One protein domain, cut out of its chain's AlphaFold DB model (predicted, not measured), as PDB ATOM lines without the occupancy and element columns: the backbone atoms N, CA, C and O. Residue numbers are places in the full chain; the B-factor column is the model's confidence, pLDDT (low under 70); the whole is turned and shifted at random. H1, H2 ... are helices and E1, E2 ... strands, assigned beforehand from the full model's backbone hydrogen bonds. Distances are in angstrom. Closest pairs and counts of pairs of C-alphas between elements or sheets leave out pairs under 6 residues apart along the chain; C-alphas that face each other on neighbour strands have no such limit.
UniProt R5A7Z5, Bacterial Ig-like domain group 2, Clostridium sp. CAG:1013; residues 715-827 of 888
ATOM      1  N   THR A 715      10.516  41.417 120.986       85.31
ATOM      2  CA  THR A 715      10.589  42.649 120.168       85.31
ATOM      3  C   THR A 715      10.102  43.897 120.920       85.31
ATOM      4  O   THR A 715      10.764  44.935 120.886       85.31
ATOM      5  N   PHE A 716       8.998  43.802 121.670       88.06
ATOM      6  CA  PHE A 716       8.458  44.935 122.433       88.06
ATOM      7  C   PHE A 716       9.178  45.147 123.765       88.06
ATOM      8  O   PHE A 716       9.412  46.288 124.153       88.06
ATOM      9  N   LYS A 717       9.630  44.082 124.434       89.38
ATOM     10  CA  LYS A 717      10.467  44.197 125.643       89.38
ATOM     11  C   LYS A 717      11.828  44.844 125.340       89.38
ATOM     12  O   LYS A 717      12.268  45.699 126.099       89.38
ATOM     13  N   VAL A 718      12.462  44.491 124.216       92.50
ATOM     14  CA  VAL A 718      13.692  45.129 123.710       92.50
ATOM     15  C   VAL A 718      13.446  46.614 123.430       92.50
ATOM     16  O   VAL A 718      14.295  47.448 123.735       92.50
ATOM     17  N   MET A 719      12.280  46.965 122.885       92.75
ATOM     18  CA  MET A 719      11.898  48.362 122.667       92.75
ATOM     19  C   MET A 719      11.727  49.122 123.992       92.75
ATOM     20  O   MET A 719      12.226  50.233 124.117       92.75
ATOM     21  N   LEU A 720      11.116  48.505 125.009       92.25
ATOM     22  CA  LEU A 720      10.980  49.082 126.354       92.25
ATOM     23  C   LEU A 720      12.317  49.183 127.118       92.25
ATOM     24  O   LEU A 720      12.433  50.004 128.026       92.25
ATOM     25  N   ASN A 721      13.349  48.423 126.731       94.62
ATOM     26  CA  ASN A 721      14.710  48.581 127.265       94.62
ATOM     27  C   ASN A 721      15.394  49.878 126.804       94.62
ATOM     28  O   ASN A 721      16.366  50.304 127.434       94.62
ATOM     29  N   ALA A 722      14.897  50.522 125.738       95.38
ATOM     30  CA  ALA A 722      15.367  51.823 125.271       95.38
ATOM     31  C   ALA A 722      15.063  52.896 126.327       95.38
ATOM     32  O   ALA A 722      13.999  53.514 126.353       95.38
ATOM     33  N   THR A 723      16.007  53.077 127.241       93.19
ATOM     34  CA  THR A 723      15.903  53.926 128.425       93.19
ATOM     35  C   THR A 723      17.080  54.879 128.453       93.19
ATOM     36  O   THR A 723      18.182  54.515 128.048       93.19
ATOM     37  N   ASP A 724      16.851  56.110 128.909       93.12
ATOM     38  CA  ASP A 724      17.903  57.127 128.928       93.12
ATOM     39  C   ASP A 724      19.069  56.691 129.847       93.12
ATOM     40  O   ASP A 724      18.858  56.535 131.058       93.12
ATOM     41  N   PRO A 725      20.293  56.478 129.319       94.12
ATOM     42  CA  PRO A 725      21.441  55.989 130.074       94.12
ATOM     43  C   PRO A 725      22.263  57.127 130.698       94.12
ATOM     44  O   PRO A 725      23.275  56.872 131.356       94.12
ATOM     45  N   THR A 726      21.871  58.391 130.507       92.69
ATOM     46  CA  THR A 726      22.612  59.530 131.050       92.69
ATOM     47  C   THR A 726      22.685  59.487 132.581       92.69
ATOM     48  O   THR A 726      21.927  58.802 133.283       92.69
ATOM     49  N   GLY A 727      23.715  60.147 133.113       91.88
ATOM     50  CA  GLY A 727      24.071  60.103 134.530       91.88
ATOM     51  C   GLY A 727      24.747  58.808 135.002       91.88
ATOM     52  O   GLY A 727      25.338  58.837 136.080       91.88
ATOM     53  N   ILE A 728      24.716  57.703 134.241       95.81
ATOM     54  CA  ILE A 728      25.441  56.469 134.598       95.81
ATOM     55  C   ILE A 728      26.951  56.712 134.502       95.81
ATOM     56  O   ILE A 728      27.457  57.154 133.469       95.81
ATOM     57  N   SER A 729      27.676  56.421 135.582       95.56
ATOM     58  CA  SER A 729      29.129  56.586 135.666       95.56
ATOM     59  C   SER A 729      29.744  55.703 136.756       95.56
ATOM     60  O   SER A 729      29.039  55.095 137.562       95.56
ATOM     61  N   SER A 730      31.078  55.651 136.828       94.19
ATOM     62  CA  SER A 730      31.792  54.825 137.812       94.19
ATOM     63  C   SER A 730      31.516  55.226 139.267       94.19
ATOM     64  O   SER A 730      31.621  54.379 140.156       94.19
ATOM     65  N   SER A 731      31.123  56.484 139.498       94.50
ATOM     66  CA  SER A 731      30.668  57.031 140.782       94.50
ATOM     67  C   SER A 731      29.143  57.011 140.970       94.50
ATOM     68  O   SER A 731      28.686  57.141 142.101       94.50
ATOM     69  N   ASN A 732      28.361  56.820 139.903       95.12
ATOM     70  CA  ASN A 732      26.900  56.725 139.927       95.12
ATOM     71  C   ASN A 732      26.439  55.510 139.102       95.12
ATOM     72  O   ASN A 732      25.997  55.632 137.954       95.12
ATOM     73  N   LYS A 733      26.616  54.320 139.683       96.31
ATOM     74  CA  LYS A 733      26.309  53.039 139.037       96.31
ATOM     75  C   LYS A 733      24.802  52.783 139.008       96.31
ATOM     76  O   LYS A 733      24.100  53.086 139.968       96.31
ATOM     77  N   ALA A 734      24.321  52.170 137.931       96.69
ATOM     78  CA  ALA A 734      22.961  51.646 137.835       96.69
ATOM     79  C   ALA A 734      22.955  50.123 138.039       96.69
ATOM     80  O   ALA A 734      23.979  49.458 137.891       96.69
ATOM     81  N   THR A 735      21.788  49.555 138.322       97.12
ATOM     82  CA  THR A 735      21.539  48.113 138.183       97.12
ATOM     83  C   THR A 735      20.610  47.863 137.003       97.12
ATOM     84  O   THR A 735      19.889  48.760 136.563       97.12
ATOM     85  N   GLY A 736      20.624  46.642 136.481       96.69
ATOM     86  CA  GLY A 736      19.710  46.208 135.434       96.69
ATOM     87  C   GLY A 736      19.517  44.698 135.443       96.69
ATOM     88  O   GLY A 736      20.306  43.962 136.041       96.69
ATOM     89  N   THR A 737      18.469  44.251 134.766       96.94
ATOM     90  CA  THR A 737      18.091  42.841 134.654       96.94
ATOM     91  C   THR A 737      17.939  42.475 133.185       96.94
ATOM     92  O   THR A 737      17.289  43.195 132.425       96.94
ATOM     93  N   VAL A 738      18.508  41.339 132.786       96.88
ATOM     94  CA  VAL A 738      18.262  40.744 131.467       96.88
ATOM     95  C   VAL A 738      16.800  40.301 131.406       96.88
ATOM     96  O   VAL A 738      16.412  39.402 132.148       96.88
ATOM     97  N   ASN A 739      15.977  40.923 130.565       91.81
ATOM     98  CA  ASN A 739      14.546  40.595 130.412       91.81
ATOM     99  C   ASN A 739      14.211  39.906 129.075       91.81
ATOM    100  O   ASN A 739      13.102  39.396 128.913       91.81
ATOM    101  N   VAL A 740      15.170  39.881 128.150       92.69
ATOM    102  CA  VAL A 740      15.096  39.310 126.798       92.69
ATOM    103  C   VAL A 740      16.400  38.602 126.461       92.69
ATOM    104  O   VAL A 740      17.442  38.893 127.052       92.69
ATOM    105  N   VAL A 741      16.358  37.668 125.519       90.31
ATOM    106  CA  VAL A 741      17.537  36.895 125.097       90.31
ATOM    107  C   VAL A 741      17.890  37.160 123.636       90.31
ATOM    108  O   VAL A 741      17.095  37.704 122.875       90.31
ATOM    109  N   ASN A 742      19.103  36.790 123.217       88.94
ATOM    110  CA  ASN A 742      19.382  36.685 121.790       88.94
ATOM    111  C   ASN A 742      18.550  35.526 121.217       88.94
ATOM    112  O   ASN A 742      18.542  34.429 121.775       88.94
ATOM    113  N   VAL A 743      17.848  35.785 120.119       83.19
ATOM    114  CA  VAL A 743      16.906  34.849 119.489       83.19
ATOM    115  C   VAL A 743      17.588  33.667 118.794       83.19
ATOM    116  O   VAL A 743      16.975  32.612 118.665       83.19
ATOM    117  N   ASP A 744      18.858  33.810 118.409       84.25
ATOM    118  CA  ASP A 744      19.656  32.769 117.756       84.25
ATOM    119  C   ASP A 744      20.430  31.893 118.771       84.25
ATOM    120  O   ASP A 744      20.693  30.723 118.501       84.25
ATOM    121  N   THR A 745      20.791  32.425 119.952       88.06
ATOM    122  CA  THR A 745      21.613  31.713 120.965       88.06
ATOM    123  C   THR A 745      20.923  31.433 122.306       88.06
ATOM    124  O   THR A 745      21.471  30.712 123.142       88.06
ATOM    125  N   GLY A 746      19.738  31.998 122.555       91.00
ATOM    126  CA  GLY A 746      18.979  31.830 123.801       91.00
ATOM    127  C   GLY A 746      19.563  32.546 125.031       91.00
ATOM    128  O   GLY A 746      19.087  32.329 126.147       91.00
ATOM    129  N   VAL A 747      20.583  33.396 124.863       94.38
ATOM    130  CA  VAL A 747      21.273  34.122 125.948       94.38
ATOM    131  C   VAL A 747      21.702  35.526 125.518       94.38
ATOM    132  O   VAL A 747      21.950  35.774 124.345       94.38
ATOM    133  N   ALA A 748      21.836  36.461 126.456       95.69
ATOM    134  CA  ALA A 748      22.511  37.732 126.194       95.69
ATOM    135  C   ALA A 748      24.035  37.529 126.298       95.69
ATOM    136  O   ALA A 748      24.543  37.068 127.324       95.69
ATOM    137  N   GLN A 749      24.773  37.843 125.232       96.06
ATOM    138  CA  GLN A 749      26.229  37.670 125.178       96.06
ATOM    139  C   GLN A 749      26.945  38.900 125.760       96.06
ATOM    140  O   GLN A 749      26.677  40.031 125.359       96.06
ATOM    141  N   VAL A 750      27.885  38.671 126.683       97.75
ATOM    142  CA  VAL A 750      28.816  39.692 127.190       97.75
ATOM    143  C   VAL A 750      30.138  39.577 126.436       97.75
ATOM    144  O   VAL A 750      30.672  38.479 126.256       97.75
ATOM    145  N   TYR A 751      30.666  40.717 126.016       98.31
ATOM    146  CA  TYR A 751      31.804  40.904 125.122       98.31
ATOM    147  C   TYR A 751      32.959  41.638 125.821       98.31
ATOM    148  O   TYR A 751      32.791  42.200 126.903       98.31
ATOM    149  N   SER A 752      34.149  41.626 125.221       97.81
ATOM    150  CA  SER A 752      35.353  42.267 125.781       97.81
ATOM    151  C   SER A 752      35.472  43.757 125.438       97.81
ATOM    152  O   SER A 752      36.057  44.507 126.216       97.81
ATOM    153  N   ASP A 753      34.852  44.209 124.347       98.00
ATOM    154  CA  ASP A 753      34.540  45.621 124.097       98.00
ATOM    155  C   ASP A 753      33.092  45.761 123.580       98.00
ATOM    156  O   ASP A 753      32.425  44.766 123.299       98.00
ATOM    157  N   ALA A 754      32.602  46.993 123.430       96.19
ATOM    158  CA  ALA A 754      31.321  47.349 122.815       96.19
ATOM    159  C   ALA A 754      31.303  47.108 121.289       96.19
ATOM    160  O   ALA A 754      31.117  48.024 120.486       96.19
ATOM    161  N   SER A 755      31.564  45.863 120.893       93.81
ATOM    162  CA  SER A 755      31.452  45.361 119.530       93.81
ATOM    163  C   SER A 755      31.181  43.860 119.539       93.81
ATOM    164  O   SER A 755      31.895  43.090 120.190       93.81
ATOM    165  N   LEU A 756      30.225  43.454 118.704       90.31
ATOM    166  CA  LEU A 756      29.853  42.067 118.405       90.31
ATOM    167  C   LEU A 756      31.018  41.240 117.829       90.31
ATOM    168  O   LEU A 756      30.992  40.015 117.879       90.31
ATOM    169  N   THR A 757      32.040  41.911 117.288       92.19
ATOM    170  CA  THR A 757      33.258  41.299 116.730       92.19
ATOM    171  C   THR A 757      34.386  41.120 117.751       92.19
ATOM    172  O   THR A 757      35.460  40.646 117.385       92.19
ATOM    173  N   SER A 758      34.202  41.553 119.003       97.00
ATOM    174  CA  SER A 758      35.196  41.364 120.069       97.00
ATOM    175  C   SER A 758      35.030  40.001 120.752       97.00
ATOM    176  O   SER A 758      34.000  39.343 120.619       97.00
ATOM    177  N   SER A 759      36.048  39.544 121.486       96.88
ATOM    178  CA  SER A 759      36.013  38.227 122.133       96.88
ATOM    179  C   SER A 759      34.886  38.135 123.176       96.88
ATOM    180  O   SER A 759      34.758  39.062 123.985       96.88
ATOM    181  N   PRO A 760      34.109  37.037 123.221       96.81
ATOM    182  CA  PRO A 760      33.101  36.811 124.254       96.81
ATOM    183  C   PRO A 760      33.745  36.580 125.632       96.81
ATOM    184  O   PRO A 760      34.810  35.973 125.740       96.81
ATOM    185  N   VAL A 761      33.074  37.042 126.690       97.44
ATOM    186  CA  VAL A 761      33.524  36.941 128.094       97.44
ATOM    187  C   VAL A 761      32.651  35.974 128.899       97.44
ATOM    188  O   VAL A 761      33.162  35.123 129.624       97.44
ATOM    189  N   THR A 762      31.326  36.103 128.796       97.56
ATOM    190  CA  THR A 762      30.346  35.226 129.460       97.56
ATOM    191  C   THR A 762      28.970  35.396 128.829       97.56
ATOM    192  O   THR A 762      28.725  36.379 128.138       97.56
ATOM    193  N   THR A 763      28.056  34.471 129.087       97.38
ATOM    194  CA  THR A 763      26.642  34.592 128.712       97.38
ATOM    195  C   THR A 763      25.781  34.899 129.937       97.38
ATOM    196  O   THR A 763      26.152  34.567 131.066       97.38
ATOM    197  N   LEU A 764      24.637  35.545 129.715       97.38
ATOM    198  CA  LEU A 764      23.621  35.849 130.719       97.38
ATOM    199  C   LEU A 764      22.265  35.292 130.267       97.38
ATOM    200  O   LEU A 764      21.894  35.400 129.098       97.38
ATOM    201  N   LYS A 765      21.505  34.709 131.195       95.75
ATOM    202  CA  LYS A 765      20.131  34.234 130.951       95.75
ATOM    203  C   LYS A 765      19.119  35.321 131.315       95.75
ATOM    204  O   LYS A 765      19.438  36.194 132.122       95.75
ATOM    205  N   SER A 766      17.890  35.236 130.803       94.75
ATOM    206  CA  SER A 766      16.791  36.071 131.315       94.75
ATOM    207  C   SER A 766      16.645  35.906 132.838       94.75
ATOM    208  O   SER A 766      16.887  34.824 133.378       94.75
ATOM    209  N   GLY A 767      16.354  37.002 133.536       95.31
ATOM    210  CA  GLY A 767      16.399  37.124 134.995       95.31
ATOM    211  C   GLY A 767      17.786  37.411 135.597       95.31
ATOM    212  O   GLY A 767      17.863  37.701 136.790       95.31
ATOM    213  N   SER A 768      18.882  37.373 134.826       97.44
ATOM    214  CA  SER A 768      20.221  37.692 135.357       97.44
ATOM    215  C   SER A 768      20.348  39.182 135.678       97.44
ATOM    216  O   SER A 768      20.053  40.024 134.830       97.44
ATOM    217  N   THR A 769      20.846  39.512 136.869       97.62
ATOM    218  CA  THR A 769      21.123  40.894 137.286       97.62
ATOM    219  C   THR A 769      22.569  41.306 136.999       97.62
ATOM    220  O   THR A 769      23.501  40.500 137.069       97.62
ATOM    221  N   VAL A 770      22.756  42.587 136.679       98.12
ATOM    222  CA  VAL A 770      24.051  43.222 136.396       98.12
ATOM    223  C   VAL A 770      24.147  44.599 137.058       98.12
ATOM    224  O   VAL A 770      23.142  45.290 137.236       98.12
ATOM    225  N   THR A 771      25.370  45.016 137.385       98.25
ATOM    226  CA  THR A 771      25.690  46.404 137.758       98.25
ATOM    227  C   THR A 771      26.317  47.105 136.554       98.25
ATOM    228  O   THR A 771      27.315  46.613 136.032       98.25
ATOM    229  N   ILE A 772      25.766  48.244 136.131       98.19
ATOM    230  CA  ILE A 772      26.262  49.073 135.025       98.19
ATOM    231  C   ILE A 772      27.041  50.257 135.603       98.19
ATOM    232  O   ILE A 772      26.519  50.973 136.459       98.19
ATOM    233  N   ASP A 773      28.262  50.503 135.124       97.44
ATOM    234  CA  ASP A 773      29.080  51.641 135.582       97.44
ATOM    235  C   ASP A 773      29.611  52.571 134.483       97.44
ATOM    236  O   ASP A 773      30.137  53.642 134.779       97.44
ATOM    237  N   THR A 774      29.402  52.234 133.213       97.88
ATOM    238  CA  THR A 774      29.490  53.183 132.100       97.88
ATOM    239  C   THR A 774      28.714  52.654 130.892       97.88
ATOM    240  O   THR A 774      28.249  51.511 130.884       97.88
ATOM    241  N   TYR A 775      28.548  53.487 129.868       97.81
ATOM    242  CA  TYR A 775      27.874  53.136 128.625       97.81
ATOM    243  C   TYR A 775      28.600  53.747 127.420       97.81
ATOM    244  O   TYR A 775      29.343  54.722 127.541       97.81
ATOM    245  N   LYS A 776      28.370  53.170 126.242       97.44
ATOM    246  CA  LYS A 776      28.772  53.709 124.939       97.44
ATOM    247  C   LYS A 776      27.524  53.788 124.070       97.44
ATOM    248  O   LYS A 776      26.844  52.783 123.893       97.44
ATOM    249  N   ALA A 777      27.234  54.959 123.518       96.00
ATOM    250  CA  ALA A 777      26.161  55.136 122.546       96.00
ATOM    251  C   ALA A 777      26.764  55.528 121.196       96.00
ATOM    252  O   ALA A 777      27.475  56.527 121.086       96.00
ATOM    253  N   TYR A 778      26.481  54.731 120.171       94.25
ATOM    254  CA  TYR A 778      26.856  55.016 118.797       94.25
ATOM    255  C   TYR A 778      25.636  55.600 118.083       94.25
ATOM    256  O   TYR A 778      24.601  54.944 117.963       94.25
ATOM    257  N   ARG A 779      25.755  56.859 117.655       92.06
ATOM    258  CA  ARG A 779      24.711  57.622 116.966       92.06
ATOM    259  C   ARG A 779      25.324  58.293 115.744       92.06
ATOM    260  O   ARG A 779      26.025  59.294 115.866       92.06
ATOM    261  N   SER A 780      25.126  57.700 114.572       89.44
ATOM    262  CA  SER A 780      25.660  58.191 113.300       89.44
ATOM    263  C   SER A 780      24.706  57.899 112.140       89.44
ATOM    264  O   SER A 780      23.709  57.191 112.294       89.44
ATOM    265  N   ALA A 781      25.046  58.398 110.951       84.69
ATOM    266  CA  ALA A 781      24.314  58.124 109.716       84.69
ATOM    267  C   ALA A 781      24.287  56.634 109.308       84.69
ATOM    268  O   ALA A 781      23.575  56.302 108.368       84.69
ATOM    269  N   THR A 782      25.050  55.753 109.970       85.62
ATOM    270  CA  THR A 782      25.084  54.304 109.692       85.62
ATOM    271  C   THR A 782      25.147  53.418 110.942       85.62
ATOM    272  O   THR A 782      25.381  52.219 110.817       85.62
ATOM    273  N   LYS A 783      24.989  53.975 112.152       90.06
ATOM    274  CA  LYS A 783      25.091  53.204 113.399       90.06
ATOM    275  C   LYS A 783      24.190  53.757 114.507       90.06
ATOM    276  O   LYS A 783      24.281  54.942 114.828       90.06
ATOM    277  N   GLN A 784      23.361  52.893 115.103       94.25
ATOM    278  CA  GLN A 784      22.348  53.235 116.119       94.25
ATOM    279  C   GLN A 784      22.363  52.250 117.309       94.25
ATOM    280  O   GLN A 784      21.330  51.852 117.842       94.25
ATOM    281  N   GLU A 785      23.554  51.882 117.780       95.44
ATOM    282  CA  GLU A 785      23.742  50.932 118.892       95.44
ATOM    283  C   GLU A 785      23.920  51.627 120.250       95.44
ATOM    284  O   GLU A 785      24.498  52.717 120.328       95.44
ATOM    285  N   VAL A 786      23.521  50.963 121.337       97.19
ATOM    286  CA  VAL A 786      23.844  51.376 122.716       97.19
ATOM    287  C   VAL A 786      24.380  50.171 123.488       97.19
ATOM    288  O   VAL A 786      23.859  49.070 123.367       97.19
ATOM    289  N   TRP A 787      25.429  50.373 124.283       98.06
ATOM    290  CA  TRP A 787      26.148  49.322 125.002       98.06
ATOM    291  C   TRP A 787      26.369  49.693 126.464       98.06
ATOM    292  O   TRP A 787      26.816  50.803 126.761       98.06
ATOM    293  N   TYR A 788      26.147  48.741 127.365       98.38
ATOM    294  CA  TYR A 788      26.409  48.871 128.798       98.38
ATOM    295  C   TYR A 788      27.671  48.112 129.197       98.38
ATOM    296  O   TYR A 788      27.826  46.938 128.863       98.38
ATOM    297  N   HIS A 789      28.555  48.770 129.949       98.38
ATOM    298  CA  HIS A 789      29.658  48.107 130.634       98.38
ATOM    299  C   HIS A 789      29.139  47.532 131.951       98.38
ATOM    300  O   HIS A 789      28.665  48.272 132.817       98.38
ATOM    301  N   VAL A 790      29.189  46.208 132.072       98.38
ATOM    302  CA  VAL A 790      28.528  45.434 133.122       98.38
ATOM    303  C   VAL A 790      29.523  44.667 133.979       98.38
ATOM    304  O   VAL A 790      30.443  44.029 133.474       98.38
ATOM    305  N   THR A 791      29.274  44.671 135.287       98.31
ATOM    306  CA  THR A 791      29.762  43.648 136.219       98.31
ATOM    307  C   THR A 791      28.629  42.661 136.505       98.31
ATOM    308  O   THR A 791      27.521  43.074 136.866       98.31
ATOM    309  N   THR A 792      28.895  41.369 136.335       96.75
ATOM    310  CA  THR A 792      27.946  40.272 136.578       96.75
ATOM    311  C   THR A 792      27.939  39.839 138.045       96.75
ATOM    312  O   THR A 792      28.849  40.159 138.811       96.75
ATOM    313  N   SER A 793      26.927  39.070 138.456       93.06
ATOM    314  CA  SER A 793      26.828  38.527 139.821       93.06
ATOM    315  C   SER A 793      27.945  37.537 140.189       93.06
ATOM    316  O   SER A 793      28.267  37.404 141.366       93.06
ATOM    317  N   ASP A 794      28.584  36.894 139.204       92.69
ATOM    318  CA  ASP A 794      29.791  36.072 139.376       92.69
ATOM    319  C   ASP A 794      31.109  36.859 139.194       92.69
ATOM    320  O   ASP A 794      32.185  36.268 139.103       92.69
ATOM    321  N   GLY A 795      31.043  38.197 139.175       96.06
ATOM    322  CA  GLY A 795      32.205  39.091 139.220       96.06
ATOM    323  C   GLY A 795      32.966  39.260 137.903       96.06
ATOM    324  O   GLY A 795      34.040  39.863 137.899       96.06
ATOM    325  N   LYS A 796      32.438  38.756 136.783       97.75
ATOM    326  CA  LYS A 796      33.003  39.005 135.450       97.75
ATOM    327  C   LYS A 796      32.633  40.410 134.977       97.75
ATOM    328  O   LYS A 796      31.606  40.961 135.367       97.75
ATOM    329  N   VAL A 797      33.474  40.978 134.117       98.12
ATOM    330  CA  VAL A 797      33.340  42.354 133.620       98.12
ATOM    331  C   VAL A 797      33.464  42.373 132.098       98.12
ATOM    332  O   VAL A 797      34.320  41.684 131.545       98.12
ATOM    333  N   GLY A 798      32.610  43.142 131.425       98.38
ATOM    334  CA  GLY A 798      32.605  43.279 129.967       98.38
ATOM    335  C   GLY A 798      31.476  44.181 129.470       98.38
ATOM    336  O   GLY A 798      30.888  44.931 130.244       98.38
ATOM    337  N   TRP A 799      31.158  44.107 128.180       98.56
ATOM    338  CA  TRP A 799      30.130  44.921 127.528       98.56
ATOM    339  C   TRP A 799      28.956  44.073 127.043       98.56
ATOM    340  O   TRP A 799      29.153  42.989 126.505       98.56
ATOM    341  N   VAL A 800      27.732  44.573 127.188       97.94
ATOM    342  CA  VAL A 800      26.512  43.943 126.663       97.94
ATOM    343  C   VAL A 800      25.693  44.971 125.888       97.94
ATOM    344  O   VAL A 800      25.677  46.152 126.243       97.94
ATOM    345  N   SER A 801      25.026  44.532 124.824       96.88
ATOM    346  CA  SER A 801      24.118  45.386 124.054       96.88
ATOM    347  C   SER A 801      22.942  45.816 124.938       96.88
ATOM    348  O   SER A 801      22.330  44.982 125.613       96.88
ATOM    349  N   ALA A 802      22.636  47.112 124.969       96.62
ATOM    350  CA  ALA A 802      21.648  47.693 125.875       96.62
ATOM    351  C   ALA A 802      20.235  47.148 125.632       96.62
ATOM    352  O   ALA A 802      19.464  47.023 126.580       96.62
ATOM    353  N   GLY A 803      19.927  46.727 124.400       95.81
ATOM    354  CA  GLY A 803      18.657  46.092 124.059       95.81
ATOM    355  C   GLY A 803      18.359  44.801 124.833       95.81
ATOM    356  O   GLY A 803      17.205  44.385 124.852       95.81
ATOM    357  N   TYR A 804      19.340  44.192 125.516       96.62
ATOM    358  CA  TYR A 804      19.121  43.045 126.411       96.62
ATOM    359  C   TYR A 804      18.766  43.410 127.863       96.62
ATOM    360  O   TYR A 804      18.351  42.526 128.611       96.62
ATOM    361  N   ILE A 805      18.968  44.662 128.292       96.69
ATOM    362  CA  ILE A 805      18.973  45.052 129.710       96.69
ATOM    363  C   ILE A 805      17.867  46.064 130.013       96.69
ATOM    364  O   ILE A 805      17.945  47.222 129.610       96.69
ATOM    365  N   CYS A 806      16.906  45.661 130.843       94.81
ATOM    366  CA  CYS A 806      16.012  46.600 131.510       94.81
ATOM    367  C   CYS A 806      16.754  47.244 132.691       94.81
ATOM    368  O   CYS A 806      17.172  46.544 133.621       94.81
ATOM    369  N   LEU A 807      16.954  48.565 132.660       95.50
ATOM    370  CA  LEU A 807      17.557  49.305 133.773       95.50
ATOM    371  C   LEU A 807      16.586  49.420 134.957       95.50
ATOM    372  O   LEU A 807      15.385  49.607 134.790       95.50
ATOM    373  N   SER A 808      17.117  49.340 136.175       91.56
ATOM    374  CA  SER A 808      16.339  49.516 137.403       91.56
ATOM    375  C   SER A 808      16.050  50.991 137.709       91.56
ATOM    376  O   SER A 808      16.883  51.866 137.468       91.56
ATOM    377  N   GLY A 809      14.907  51.243 138.354       86.44
ATOM    378  CA  GLY A 809      14.478  52.576 138.785       86.44
ATOM    379  C   GLY A 809      13.606  53.298 137.755       86.44
ATOM    380  O   GLY A 809      13.365  52.802 136.659       86.44
ATOM    381  N   ASN A 810      13.109  54.481 138.118       83.44
ATOM    382  CA  ASN A 810      12.174  55.250 137.293       83.44
ATOM    383  C   ASN A 810      12.903  56.049 136.190       83.44
ATOM    384  O   ASN A 810      13.004  57.273 136.263       83.44
ATOM    385  N   ARG A 811      13.475  55.349 135.199       87.94
ATOM    386  CA  ARG A 811      14.050  55.955 133.985       87.94
ATOM    387  C   ARG A 811      12.992  56.045 132.887       87.94
ATOM    388  O   ARG A 811      12.196  55.128 132.713       87.94
ATOM    389  N   ALA A 812      12.999  57.139 132.129       89.38
ATOM    390  CA  ALA A 812      12.094  57.313 130.998       89.38
ATOM    391  C   ALA A 812      12.439  56.346 129.852       89.38
ATOM    392  O   ALA A 812      13.614  56.212 129.496       89.38
ATOM    393  N   CYS A 813      11.413  55.736 129.250       94.62
ATOM    394  CA  CYS A 813      11.548  55.040 127.975       94.62
ATOM    395  C   CYS A 813      11.606  56.077 126.840       94.62
ATOM    396  O   CYS A 813      10.716  56.921 126.691       94.62
ATOM    397  N   ASP A 814      12.688  56.048 126.073       96.62
ATOM    398  CA  ASP A 814      12.995  57.027 125.037       96.62
ATOM    399  C   ASP A 814      13.711  56.321 123.888       96.62
ATOM    400  O   ASP A 814      14.869  55.909 124.004       96.62
ATOM    401  N   LEU A 815      13.011  56.174 122.762       96.94
ATOM    402  CA  LEU A 815      13.510  55.393 121.633       96.94
ATOM    403  C   LEU A 815      14.673  56.080 120.893       96.94
ATOM    404  O   LEU A 815      15.277  55.467 120.014       96.94
ATOM    405  N   ALA A 816      15.082  57.295 121.288       95.62
ATOM    406  CA  ALA A 816      16.376  57.862 120.901       95.62
ATOM    407  C   ALA A 816      17.553  57.001 121.402       95.62
ATOM    408  O   ALA A 816      18.640  57.035 120.818       95.62
ATOM    409  N   TRP A 817      17.332  56.184 122.437       96.06
ATOM    410  CA  TRP A 817      18.282  55.228 123.016       96.06
ATOM    411  C   TRP A 817      18.009  53.768 122.612       96.06
ATOM    412  O   TRP A 817      18.611  52.856 123.175       96.06
ATOM    413  N   ALA A 818      17.148  53.527 121.613       95.75
ATOM    414  CA  ALA A 818      16.928  52.187 121.068       95.75
ATOM    415  C   ALA A 818      18.221  51.593 120.481       95.75
ATOM    416  O   ALA A 818      19.029  52.300 119.877       95.75
ATOM    417  N   ASP A 819      18.422  50.291 120.664       95.44
ATOM    418  CA  ASP A 819      19.658  49.596 120.303       95.44
ATOM    419  C   ASP A 819      19.447  48.716 119.063       95.44
ATOM    420  O   ASP A 819      18.832  47.645 119.137       95.44
ATOM    421  N   SER A 820      19.949  49.175 117.911       94.38
ATOM    422  CA  SER A 820      19.736  48.510 116.620       94.38
ATOM    423  C   SER A 820      20.274  47.079 116.568       94.38
ATOM    424  O   SER A 820      19.725  46.268 115.830       94.38
ATOM    425  N   THR A 821      21.294  46.744 117.367       91.12
ATOM    426  CA  THR A 821      21.856  45.386 117.476       91.12
ATOM    427  C   THR A 821      20.785  44.339 117.774       91.12
ATOM    428  O   THR A 821      20.679  43.328 117.082       91.12
ATOM    429  N   VAL A 822      19.995  44.580 118.823       93.25
ATOM    430  CA  VAL A 822      19.038  43.603 119.356       93.25
ATOM    431  C   VAL A 822      17.665  43.809 118.738       93.25
ATOM    432  O   VAL A 822      16.990  42.837 118.392       93.25
ATOM    433  N   LEU A 823      17.248  45.071 118.589       93.69
ATOM    434  CA  LEU A 823      15.901  45.393 118.139       93.69
ATOM    435  C   LEU A 823      15.716  45.093 116.647       93.69
ATOM    436  O   LEU A 823      14.698  44.507 116.299       93.69
ATOM    437  N   ALA A 824      16.698  45.381 115.782       92.81
ATOM    438  CA  ALA A 824      16.578  45.046 114.359       92.81
ATOM    439  C   ALA A 824      16.522  43.527 114.133       92.81
ATOM    440  O   ALA A 824      15.641  43.070 113.414       92.81
ATOM    441  N   ASN A 825      17.360  42.728 114.813       90.88
ATOM    442  CA  ASN A 825      17.259  41.260 114.766       90.88
ATOM    443  C   ASN A 825      15.842  40.798 115.190       90.88
ATOM    444  O   ASN A 825      15.174  40.068 114.458       90.88
ATOM    445  N   ASN A 826      15.315  41.329 116.302       89.75
ATOM    446  CA  ASN A 826      13.962  41.018 116.778       89.75
ATOM    447  C   ASN A 826      12.824  41.487 115.849       89.75
ATOM    448  O   ASN A 826      11.754  40.883 115.887       89.75
ATOM    449  N   PHE A 827      13.005  42.535 115.038       89.06
ATOM    450  CA  PHE A 827      12.073  42.898 113.957       89.06
ATOM    451  C   PHE A 827      12.186  41.912 112.790       89.06
ATOM    452  O   PHE A 827      11.179  41.418 112.288       89.06
TER     453      PHE A 827
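This is residues 715 to 827 of the 888 residues of the protein "Bacterial Ig-like domain group 2" of Clostridium sp. CAG:1013 (UniProt R5A7Z5). A strongly twisted, curled sheet of five strands, E6 E5 E4 E1 E7, has the hairpin E2 and E3 crossed over part of one face, a small sandwich; two short helices, H1 and H2, touch each other and only graze the large sheet. The printed part has 113 residues with two named helices and seven named strands, in the order H1 E1 E2 E3 E4 E5 E6 E7 H2. Both sheets are antiparallel; the class is mixed, with under half of the residues in named elements. The whole is compact, with a radius of gyration of the C-alphas of 12.5 A and spans of 34 by 31 by 24 A.

Look first at E4, residues 769 to 777, which bends by 78 degrees at residue 773. Its antiparallel neighbours are E5, residues 786 to 792, with N 787 and O 776 2.8 A apart, and E1, residues 734 to 738, with N 772 and O 734 2.8 A apart. E6, residues 797 to 801, is an edge strand beside E5, with N 790 and O 798 at 2.8 A; E4 E5 E6 form a meander, each strand the antiparallel neighbour of the one before. The other edge strand, E7, residues 805 to 807, is the antiparallel neighbour of E1, with N 737 of E1 and O 806 of E7 2.9 A apart, within hydrogen-bond range. The hairpin of E2, residues 748 to 751, and E3, residues 760 to 764, has N 750 and O 762 at 2.8 A. The C-alphas of Val 750 and Val 800, the closest of E2 and E6, are 4.9 A apart. H1, residues 715 to 720, and H2, residues 820 to 827, touch, closest at the C-alphas of Thr 715 and Asn 826, 5.1 A. Every O i to N i+4 pair is within hydrogen-bond range in H1, and 3 of 4 in H2.

Find C-alpha 715 at (10.589, 42.649, 120.168), where H1 begins. E4 starts at C-alpha 769, (21.123, 40.894, 137.286), and spans 21.1 A; E5 spans 18.2 A. H2 ends at C-alpha 827, (12.073, 42.898, 113.957).

The C-alphas farthest apart, of Ala 781 and Asp 794, are 37.4 A apart. The printed part has no cut; the links H1 to E1 and E7 to H2 are long. No printed residue is under 70 in pLDDT.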